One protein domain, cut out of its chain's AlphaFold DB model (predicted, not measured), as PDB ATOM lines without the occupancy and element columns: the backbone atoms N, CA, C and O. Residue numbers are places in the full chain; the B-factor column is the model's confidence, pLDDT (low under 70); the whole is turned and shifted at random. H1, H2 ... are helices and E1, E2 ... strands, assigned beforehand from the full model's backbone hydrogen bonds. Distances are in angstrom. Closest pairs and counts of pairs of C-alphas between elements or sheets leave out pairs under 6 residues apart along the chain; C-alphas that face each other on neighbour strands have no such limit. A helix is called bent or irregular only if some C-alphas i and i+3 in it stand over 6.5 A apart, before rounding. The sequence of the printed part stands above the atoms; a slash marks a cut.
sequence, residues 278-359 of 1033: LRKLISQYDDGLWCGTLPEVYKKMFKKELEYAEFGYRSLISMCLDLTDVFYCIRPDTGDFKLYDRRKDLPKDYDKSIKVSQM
ATOM      1  N   LEU A 278     109.872 222.645 326.281       93.19
ATOM      2  CA  LEU A 278     109.616 221.677 325.204       93.19
ATOM      3  C   LEU A 278     110.212 222.132 323.861       93.19
ATOM      4  O   LEU A 278     110.901 221.344 323.216       93.19
ATOM      5  N   ARG A 279     110.058 223.412 323.490       92.50
ATOM      6  CA  ARG A 279     110.719 224.038 322.324       92.50
ATOM      7  C   ARG A 279     112.245 223.914 322.420       92.50
ATOM      8  O   ARG A 279     112.905 223.553 321.452       92.50
ATOM      9  N   LYS A 280     112.818 224.172 323.602       89.75
ATOM     10  CA  LYS A 280     114.262 224.037 323.855       89.75
ATOM     11  C   LYS A 280     114.732 222.580 323.823       89.75
ATOM     12  O   LYS A 280     115.839 222.330 323.355       89.75
ATOM     13  N   LEU A 281     113.916 221.636 324.284       94.31
ATOM     14  CA  LEU A 281     114.191 220.200 324.233       94.31
ATOM     15  C   LEU A 281     114.218 219.701 322.790       94.31
ATOM     16  O   LEU A 281     115.240 219.181 322.355       94.31
ATOM     17  N   ILE A 282     113.136 219.898 322.031       93.50
ATOM     18  CA  ILE A 282     113.015 219.337 320.677       93.50
ATOM     19  C   ILE A 282     114.055 219.924 319.712       93.50
ATOM     20  O   ILE A 282     114.555 219.218 318.840       93.50
ATOM     21  N   SER A 283     114.498 221.165 319.951       89.75
ATOM     22  CA  SER A 283     115.597 221.784 319.198       89.75
ATOM     23  C   SER A 283     116.940 221.035 319.278       89.75
ATOM     24  O   SER A 283     117.801 221.283 318.435       89.75
ATOM     25  N   GLN A 284     117.112 220.098 320.224       90.06
ATOM     26  CA  GLN A 284     118.298 219.232 320.363       90.06
ATOM     27  C   GLN A 284     118.192 217.887 319.616       90.06
ATOM     28  O   GLN A 284     119.138 217.105 319.654       90.06
ATOM     29  N   TYR A 285     117.062 217.607 318.957       88.56
ATOM     30  CA  TYR A 285     116.777 216.339 318.279       88.56
ATOM     31  C   TYR A 285     116.438 216.590 316.804       88.56
ATOM     32  O   TYR A 285     115.270 216.590 316.418       88.56
ATOM     33  N   ASP A 286     117.461 216.823 315.974       80.00
ATOM     34  CA  ASP A 286     117.300 217.072 314.529       80.00
ATOM     35  C   ASP A 286     116.598 215.913 313.798       80.00
ATOM     36  O   ASP A 286     115.693 216.142 312.999       80.00
ATOM     37  N   ASP A 287     116.925 214.666 314.154       80.62
ATOM     38  CA  ASP A 287     116.268 213.464 313.619       80.62
ATOM     39  C   ASP A 287     114.856 213.217 314.187       80.62
ATOM     40  O   ASP A 287     114.202 212.249 313.790       80.62
ATOM     41  N   GLY A 288     114.372 214.060 315.104       83.94
ATOM     42  CA  GLY A 288     113.107 213.907 315.825       83.94
ATOM     43  C   GLY A 288     113.166 212.945 317.023       83.94
ATOM     44  O   GLY A 288     114.088 212.143 317.171       83.94
ATOM     45  N   LEU A 289     112.151 213.015 317.884       88.44
ATOM     46  CA  LEU A 289     112.049 212.304 319.164       88.44
ATOM     47  C   LEU A 289     110.725 211.529 319.254       88.44
ATOM     48  O   LEU A 289     109.670 212.080 318.954       88.44
ATOM     49  N   TRP A 290     110.746 210.267 319.686       85.62
ATOM     50  CA  TRP A 290     109.521 209.473 319.863       85.62
ATOM     51  C   TRP A 290     108.685 209.990 321.039       85.62
ATOM     52  O   TRP A 290     109.230 210.298 322.104       85.62
ATOM     53  N   CYS A 291     107.369 210.092 320.858       83.56
ATOM     54  CA  CYS A 291     106.452 210.734 321.794       83.56
ATOM     55  C   CYS A 291     106.520 210.091 323.184       83.56
ATOM     56  O   CYS A 291     106.711 210.804 324.167       83.56
ATOM     57  N   GLY A 292     106.498 208.758 323.272       80.00
ATOM     58  CA  GLY A 292     106.631 208.015 324.530       80.00
ATOM     59  C   GLY A 292     107.925 208.303 325.305       80.00
ATOM     60  O   GLY A 292     107.930 208.226 326.531       80.00
ATOM     61  N   THR A 293     109.003 208.717 324.627       87.00
ATOM     62  CA  THR A 293     110.298 209.043 325.263       87.00
ATOM     63  C   THR A 293     110.394 210.489 325.770       87.00
ATOM     64  O   THR A 293     111.264 210.810 326.587       87.00
ATOM     65  N   LEU A 294     109.486 211.376 325.340       90.12
ATOM     66  CA  LEU A 294     109.489 212.799 325.699       90.12
ATOM     67  C   LEU A 294     109.506 213.072 327.223       90.12
ATOM     68  O   LEU A 294     110.273 213.949 327.635       90.12
ATOM     69  N   PRO A 295     108.743 212.364 328.088       89.25
ATOM     70  CA  PRO A 295     108.710 212.659 329.522       89.25
ATOM     71  C   PRO A 295     110.042 212.355 330.214       89.25
ATOM     72  O   PRO A 295     110.472 213.118 331.082       89.25
ATOM     73  N   GLU A 296     110.727 211.284 329.806       87.44
ATOM     74  CA  GLU A 296     112.031 210.907 330.356       87.44
ATOM     75  C   GLU A 296     113.113 211.915 329.974       87.44
ATOM     76  O   GLU A 296     113.881 212.361 330.833       87.44
ATOM     77  N   VAL A 297     113.150 212.329 328.702       90.00
ATOM     78  CA  VAL A 297     114.085 213.355 328.221       90.00
ATOM     79  C   VAL A 297     113.829 214.685 328.930       90.00
ATOM     80  O   VAL A 297     114.774 215.317 329.404       90.00
ATOM     81  N   TYR A 298     112.564 215.078 329.100       92.94
ATOM     82  CA  TYR A 298     112.188 216.297 329.819       92.94
ATOM     83  C   TYR A 298     112.625 216.252 331.293       92.94
ATOM     84  O   TYR A 298     113.301 217.171 331.767       92.94
ATOM     85  N   LYS A 299     112.358 215.142 331.995       88.88
ATOM     86  CA  LYS A 299     112.806 214.897 333.379       88.88
ATOM     87  C   LYS A 299     114.332 214.907 333.498       88.88
ATOM     88  O   LYS A 299     114.883 215.520 334.417       88.88
ATOM     89  N   LYS A 300     115.043 214.306 332.540       90.38
ATOM     90  CA  LYS A 300     116.513 214.295 332.473       90.38
ATOM     91  C   LYS A 300     117.095 215.693 332.253       90.38
ATOM     92  O   LYS A 300     118.100 216.016 332.896       90.38
ATOM     93  N   MET A 301     116.476 216.505 331.396       89.94
ATOM     94  CA  MET A 301     116.952 217.829 330.978       89.94
ATOM     95  C   MET A 301     116.628 218.941 331.986       89.94
ATOM     96  O   MET A 301     117.512 219.728 332.321       89.94
ATOM     97  N   PHE A 302     115.398 218.993 332.506       90.50
ATOM     98  CA  PHE A 302     114.915 220.091 333.360       90.50
ATOM     99  C   PHE A 302     114.796 219.741 334.846       90.50
ATOM    100  O   PHE A 302     114.500 220.622 335.649       90.50
ATOM    101  N   LYS A 303     115.018 218.473 335.222       87.00
ATOM    102  CA  LYS A 303     114.883 217.954 336.600       87.00
ATOM    103  C   LYS A 303     113.484 218.139 337.226       87.00
ATOM    104  O   LYS A 303     113.346 217.991 338.435       87.00
ATOM    105  N   LYS A 304     112.453 218.396 336.408       79.69
ATOM    106  CA  LYS A 304     111.021 218.277 336.746       79.69
ATOM    107  C   LYS A 304     110.371 217.297 335.765       79.69
ATOM    108  O   LYS A 304     110.764 217.251 334.603       79.69
ATOM    109  N   GLU A 305     109.392 216.533 336.227       82.00
ATOM    110  CA  GLU A 305     108.571 215.653 335.393       82.00
ATOM    111  C   GLU A 305     107.672 216.442 334.417       82.00
ATOM    112  O   GLU A 305     107.409 217.635 334.604       82.00
ATOM    113  N   LEU A 306     107.238 215.777 333.341       86.12
ATOM    114  CA  LEU A 306     106.346 216.338 332.322       86.12
ATOM    115  C   LEU A 306     104.908 215.889 332.594       86.12
ATOM    116  O   LEU A 306     104.376 214.994 331.941       86.12
ATOM    117  N   GLU A 307     104.301 216.489 333.608       76.38
ATOM    118  CA  GLU A 307     103.015 216.066 334.167       76.38
ATOM    119  C   GLU A 307     101.846 216.605 333.322       76.38
ATOM    120  O   GLU A 307     101.076 217.452 333.753       76.38
ATOM    121  N   TYR A 308     101.712 216.123 332.081       75.12
ATOM    122  CA  TYR A 308     100.731 216.611 331.093       75.12
ATOM    123  C   TYR A 308      99.263 216.556 331.561       75.12
ATOM    124  O   TYR A 308      98.426 217.322 331.075       75.12
ATOM    125  N   ALA A 309      98.957 215.703 332.542       63.62
ATOM    126  CA  ALA A 309      97.667 215.666 333.221       63.62
ATOM    127  C   ALA A 309      97.381 216.937 334.056       63.62
ATOM    128  O   ALA A 309      96.224 217.351 334.113       63.62
ATOM    129  N   GLU A 310      98.399 217.611 334.623       64.56
ATOM    130  CA  GLU A 310      98.251 218.927 335.290       64.56
ATOM    131  C   GLU A 310      97.693 219.986 334.324       64.56
ATOM    132  O   GLU A 310      96.999 220.908 334.746       64.56
ATOM    133  N   PHE A 311      97.978 219.853 333.023       71.94
ATOM    134  CA  PHE A 311      97.549 220.790 331.977       71.94
ATOM    135  C   PHE A 311      96.207 220.388 331.330       71.94
ATOM    136  O   PHE A 311      95.767 221.028 330.376       71.94
ATOM    137  N   GLY A 312      95.550 219.338 331.844       44.88
ATOM    138  CA  GLY A 312      94.225 218.869 331.418       44.88
ATOM    139  C   GLY A 312      94.210 217.717 330.403       44.88
ATOM    140  O   GLY A 312      93.130 217.303 329.979       44.88
ATOM    141  N   TYR A 313      95.365 217.167 330.010       57.88
ATOM    142  CA  TYR A 313      95.435 216.156 328.948       57.88
ATOM    143  C   TYR A 313      95.313 214.723 329.473       57.88
ATOM    144  O   TYR A 313      96.086 214.284 330.320       57.88
ATOM    145  N   ARG A 314      94.380 213.954 328.895       50.38
ATOM    146  CA  ARG A 314      94.163 212.528 329.219       50.38
ATOM    147  C   ARG A 314      95.235 211.587 328.647       50.38
ATOM    148  O   ARG A 314      95.273 210.421 329.022       50.38
ATOM    149  N   SER A 315      96.085 212.063 327.738       59.50
ATOM    150  CA  SER A 315      97.220 211.310 327.196       59.50
ATOM    151  C   SER A 315      98.325 212.252 326.715       59.50
ATOM    152  O   SER A 315      98.054 213.379 326.292       59.50
ATOM    153  N   LEU A 316      99.571 211.772 326.736       70.44
ATOM    154  CA  LEU A 316     100.738 212.537 326.291       70.44
ATOM    155  C   LEU A 316     100.604 212.989 324.830       70.44
ATOM    156  O   LEU A 316     100.844 214.152 324.512       70.44
ATOM    157  N   ILE A 317     100.150 212.089 323.953       71.88
ATOM    158  CA  ILE A 317      99.936 212.397 322.537       71.88
ATOM    159  C   ILE A 317      98.881 213.494 322.337       71.88
ATOM    160  O   ILE A 317      99.063 214.349 321.477       71.88
ATOM    161  N   SER A 318      97.832 213.551 323.167       58.59
ATOM    162  CA  SER A 318      96.842 214.632 323.092       58.59
ATOM    163  C   SER A 318      97.447 216.003 323.415       58.59
ATOM    164  O   SER A 318      97.013 216.990 322.829       58.59
ATOM    165  N   MET A 319      98.449 216.074 324.300       84.06
ATOM    166  CA  MET A 319      99.186 217.314 324.576       84.06
ATOM    167  C   MET A 319     100.116 217.682 323.411       84.06
ATOM    168  O   MET A 319     100.156 218.834 322.985       84.06
ATOM    169  N   CYS A 320     100.855 216.708 322.871       77.75
ATOM    170  CA  CYS A 320     101.784 216.937 321.761       77.75
ATOM    171  C   CYS A 320     101.069 217.356 320.464       77.75
ATOM    172  O   CYS A 320     101.611 218.162 319.710       77.75
ATOM    173  N   LEU A 321      99.853 216.851 320.220       67.00
ATOM    174  CA  LEU A 321      99.025 217.231 319.070       67.00
ATOM    175  C   LEU A 321      98.402 218.628 319.192       67.00
ATOM    176  O   LEU A 321      98.210 219.270 318.163       67.00
ATOM    177  N   ASP A 322      98.124 219.112 320.405       69.62
ATOM    178  CA  ASP A 322      97.654 220.489 320.632       69.62
ATOM    179  C   ASP A 322      98.789 221.519 320.488       69.62
ATOM    180  O   ASP A 322      98.575 222.604 319.943       69.62
ATOM    181  N   LEU A 323     100.016 221.164 320.894       76.88
ATOM    182  CA  LEU A 323     101.237 221.980 320.783       76.88
ATOM    183  C   LEU A 323     101.774 222.093 319.334       76.88
ATOM    184  O   LEU A 323     102.960 221.893 319.057       76.88
ATOM    185  N   THR A 324     100.893 222.446 318.398       72.31
ATOM    186  CA  THR A 324     101.146 222.582 316.947       72.31
ATOM    187  C   THR A 324     102.157 223.669 316.558       72.31
ATOM    188  O   THR A 324     102.594 223.718 315.404       72.31
ATOM    189  N   ASP A 325     102.536 224.536 317.501       76.88
ATOM    190  CA  ASP A 325     103.581 225.560 317.383       76.88
ATOM    191  C   ASP A 325     104.955 225.091 317.915       76.88
ATOM    192  O   ASP A 325     105.977 225.724 317.638       76.88
ATOM    193  N   VAL A 326     104.988 223.975 318.654       82.25
ATOM    194  CA  VAL A 326     106.198 223.342 319.211       82.25
ATOM    195  C   VAL A 326     106.602 222.114 318.401       82.25
ATOM    196  O   VAL A 326     107.784 221.941 318.101       82.25
ATOM    197  N   PHE A 327     105.629 221.284 318.014       85.75
ATOM    198  CA  PHE A 327     105.865 219.998 317.364       85.75
ATOM    199  C   PHE A 327     105.238 219.894 315.969       85.75
ATOM    200  O   PHE A 327     104.077 220.237 315.749       85.75
ATOM    201  N   TYR A 328     105.982 219.290 315.044       76.94
ATOM    202  CA  TYR A 328     105.395 218.484 313.977       76.94
ATOM    203  C   TYR A 328     105.245 217.043 314.484       76.94
ATOM    204  O   TYR A 328     106.243 216.355 314.691       76.94
ATOM    205  N   CYS A 329     104.008 216.584 314.680       72.88
ATOM    206  CA  CYS A 329     103.712 215.190 315.017       72.88
ATOM    207  C   CYS A 329     103.489 214.370 313.739       72.88
ATOM    208  O   CYS A 329     102.600 214.690 312.947       72.88
ATOM    209  N   ILE A 330     104.270 213.307 313.557       66.25
ATOM    210  CA  ILE A 330     104.240 212.404 312.398       66.25
ATOM    211  C   ILE A 330     104.102 210.965 312.903       66.25
ATOM    212  O   ILE A 330     104.627 210.630 313.961       66.25
ATOM    213  N   ARG A 331     103.413 210.095 312.160       61.38
ATOM    214  CA  ARG A 331     103.344 208.657 312.452       61.38
ATOM    215  C   ARG A 331     103.808 207.879 311.212       61.38
ATOM    216  O   ARG A 331     103.045 207.828 310.249       61.38
ATOM    217  N   PRO A 332     105.048 207.349 311.187       51.53
ATOM    218  CA  PRO A 332     105.588 206.671 310.003       51.53
ATOM    219  C   PRO A 332     104.829 205.395 309.615       51.53
ATOM    220  O   PRO A 332     104.767 205.043 308.440       51.53
ATOM    221  N   ASP A 333     104.248 204.720 310.604       52.03
ATOM    222  CA  ASP A 333     103.581 203.424 310.495       52.03
ATOM    223  C   ASP A 333     102.424 203.316 311.522       52.03
ATOM    224  O   ASP A 333     101.738 204.298 311.822       52.03
ATOM    225  N   THR A 334     102.164 202.120 312.058       43.56
ATOM    226  CA  THR A 334     101.170 201.870 313.117       43.56
ATOM    227  C   THR A 334     101.727 201.970 314.548       43.56
ATOM    228  O   THR A 334     100.984 201.695 315.490       43.56
ATOM    229  N   GLY A 335     102.990 202.362 314.738       47.28
ATOM    230  CA  GLY A 335     103.681 202.479 316.030       47.28
ATOM    231  C   GLY A 335     103.374 203.768 316.803       47.28
ATOM    232  O   GLY A 335     102.263 204.301 316.729       47.28
ATOM    233  N   ASP A 336     104.345 204.269 317.571       62.66
ATOM    234  CA  ASP A 336     104.250 205.559 318.275       62.66
ATOM    235  C   ASP A 336     104.382 206.758 317.307       62.66
ATOM    236  O   ASP A 336     104.795 206.633 316.153       62.66
ATOM    237  N   PHE A 337     104.020 207.950 317.772       77.06
ATOM    238  CA  PHE A 337     104.228 209.195 317.042       77.06
ATOM    239  C   PHE A 337     105.661 209.693 317.223       77.06
ATOM    240  O   PHE A 337     106.203 209.706 318.327       77.06
ATOM    241  N   LYS A 338     106.258 210.196 316.146       82.62
ATOM    242  CA  LYS A 338     107.540 210.890 316.166       82.62
ATOM    243  C   LYS A 338     107.320 212.399 316.106       82.62
ATOM    244  O   LYS A 338     106.576 212.906 315.267       82.62
ATOM    245  N   LEU A 339     107.960 213.105 317.027       87.69
ATOM    246  CA  LEU A 339     107.902 214.549 317.194       87.69
ATOM    247  C   LEU A 339     109.125 215.180 316.522       87.69
ATOM    248  O   LEU A 339     110.249 214.743 316.753       87.69
ATOM    249  N   TYR A 340     108.917 216.229 315.738       85.31
ATOM    250  CA  TYR A 340     109.974 217.044 315.135       85.31
ATOM    251  C   TYR A 340     109.822 218.504 315.576       85.31
ATOM    252  O   TYR A 340     108.710 218.947 315.870       85.31
ATOM    253  N   ASP A 341     110.922 219.262 315.627       86.88
ATOM    254  CA  ASP A 341     110.884 220.694 315.961       86.88
ATOM    255  C   ASP A 341     110.083 221.453 314.896       86.88
ATOM    256  O   ASP A 341     110.453 221.486 313.722       86.88
ATOM    257  N   ARG A 342     108.982 222.091 315.306       81.19
ATOM    258  CA  ARG A 342     108.084 222.833 314.409       81.19
ATOM    259  C   ARG A 342     108.767 223.991 313.669       81.19
ATOM    260  O   ARG A 342     108.219 224.475 312.674       81.19
ATOM    261  N   ARG A 343     109.927 224.437 314.164       82.50
ATOM    262  CA  ARG A 343     110.749 225.541 313.642       82.50
ATOM    263  C   ARG A 343     111.791 225.098 312.611       82.50
ATOM    264  O   ARG A 343     112.457 225.960 312.046       82.50
ATOM    265  N   LYS A 344     111.955 223.790 312.388       78.62
ATOM    266  CA  LYS A 344     112.884 223.214 311.406       78.62
ATOM    267  C   LYS A 344     112.106 222.615 310.232       78.62
ATOM    268  O   LYS A 344     110.948 222.217 310.376       78.62
ATOM    269  N   ASP A 345     112.754 222.539 309.075       74.19
ATOM    270  CA  ASP A 345     112.240 221.765 307.946       74.19
ATOM    271  C   ASP A 345     112.330 220.262 308.238       74.19
ATOM    272  O   ASP A 345     113.238 219.797 308.928       74.19
ATOM    273  N   LEU A 346     111.387 219.491 307.695       69.06
ATOM    274  CA  LEU A 346     111.404 218.034 307.807       69.06
ATOM    275  C   LEU A 346     112.500 217.429 306.901       69.06
ATOM    276  O   LEU A 346     112.752 217.967 305.817       69.06
ATOM    277  N   PRO A 347     113.131 216.301 307.293       68.25
ATOM    278  CA  PRO A 347     114.119 215.612 306.463       68.25
ATOM    279  C   PRO A 347     113.591 215.282 305.059       68.25
ATOM    280  O   PRO A 347     112.450 214.851 304.893       68.25
ATOM    281  N   LYS A 348     114.439 215.472 304.041       53.34
ATOM    282  CA  LYS A 348     114.032 215.464 302.622       53.34
ATOM    283  C   LYS A 348     113.582 214.101 302.081       53.34
ATOM    284  O   LYS A 348     112.895 214.075 301.065       53.34
ATOM    285  N   ASP A 349     113.918 213.015 302.772       52.00
ATOM    286  CA  ASP A 349     113.607 211.638 302.365       52.00
ATOM    287  C   ASP A 349     112.281 211.105 302.960       52.00
ATOM    288  O   ASP A 349     112.030 209.901 302.933       52.00
ATOM    289  N   TYR A 350     111.425 211.973 303.524       47.88
ATOM    290  CA  TYR A 350     110.146 211.570 304.128       47.88
ATOM    291  C   TYR A 350     108.943 211.756 303.177       47.88
ATOM    292  O   TYR A 350     108.648 212.869 302.733       47.88
ATOM    293  N   ASP A 351     108.223 210.664 302.894       39.78
ATOM    294  CA  ASP A 351     107.069 210.641 301.981       39.78
ATOM    295  C   ASP A 351     105.756 211.136 302.636       39.78
ATOM    296  O   ASP A 351     105.613 211.220 303.855       39.78
ATOM    297  N   LYS A 352     104.772 211.528 301.826       44.94
ATOM    298  CA  LYS A 352     103.669 212.438 302.191       44.94
ATOM    299  C   LYS A 352     102.483 211.766 302.908       44.94
ATOM    300  O   LYS A 352     101.327 212.074 302.612       44.94
ATOM    301  N   SER A 353     102.738 210.886 303.873       32.53
ATOM    302  CA  SER A 353     101.696 210.239 304.684       32.53
ATOM    303  C   SER A 353     101.206 211.114 305.857       32.53
ATOM    304  O   SER A 353     101.978 211.582 306.685       32.53
ATOM    305  N   ILE A 354      99.880 211.316 305.914       32.75
ATOM    306  CA  ILE A 354      99.050 211.744 307.066       32.75
ATOM    307  C   ILE A 354      99.600 212.906 307.930       32.75
ATOM    308  O   ILE A 354     100.290 212.709 308.931       32.75
ATOM    309  N   LYS A 355      99.142 214.138 307.654       36.94
ATOM    310  CA  LYS A 355      99.277 215.271 308.591       36.94
ATOM    311  C   LYS A 355      98.166 215.233 309.647       36.94
ATOM    312  O   LYS A 355      97.012 215.535 309.357       36.94
ATOM    313  N   VAL A 356      98.525 214.910 310.892       34.22
ATOM    314  CA  VAL A 356      97.570 214.671 312.000       34.22
ATOM    315  C   VAL A 356      96.705 215.901 312.345       34.22
ATOM    316  O   VAL A 356      95.610 215.758 312.881       34.22
ATOM    317  N   SER A 357      97.131 217.108 311.957       31.05
ATOM    318  CA  SER A 357      96.392 218.368 312.152       31.05
ATOM    319  C   SER A 357      95.017 218.435 311.467       31.05
ATOM    320  O   SER A 357      94.261 219.368 311.734       31.05
ATOM    321  N   GLN A 358      94.671 217.475 310.601       34.84
ATOM    322  CA  GLN A 358      93.337 217.355 309.997       34.84
ATOM    323  C   GLN A 358      92.363 216.461 310.793       34.84
ATOM    324  O   GLN A 358      91.166 216.527 310.541       34.84
ATOM    325  N   MET A 359      92.823 215.654 311.760       29.73
ATOM    326  CA  MET A 359      91.965 214.655 312.431       29.73
ATOM    327  C   MET A 359      91.119 215.181 313.603       29.73
ATOM    328  O   MET A 359      90.194 214.490 314.018       29.73
TER     329      MET A 359
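What this domain is: This is residues 278 to 359 of the 1033 residues of an uncharacterized protein of Abscondita terminalis (UniProt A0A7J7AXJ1). A hairpin, E1 and E2, sits in the middle, with helices toward one side and the unnamed tail, residues 342 to 359, looping past the other. You read 82 residues with four named helices, then two antiparallel strands; mixed, under half in named elements. The whole is compact, radius of gyration of the C-alphas 12.5 A, spanning 36 by 26 by 22 A.

Where its parts are: Find E1 at residues 327 to 330; E2, 338 to 341, ends at C-alpha (110.884, 220.694, 315.961). H1, 278 to 282, begins at C-alpha (109.616, 221.677, 325.204). H2, 291 to 302, 17.1 A long, is irregular: C-alphas 292 and 295 are 7.1 A apart. H3 is 308 to 311, H4 316 to 322.

How they stand to each other: In the hairpin, N 328 and O 340, 2.9 A apart, are within hydrogen-bond range. H2 touches H4 with residues 291 to 292 alone, about perpendicular at 89 degrees. H1 touches H2; H3 is close but not clearly touching H4. H2 has 6 of 8 O i to N i+4 pairs within range.

The domain as a whole: The printed part has no cut; pLDDT is under 70 at 30 residues, among them residues 330 to 336 and 346 to 359.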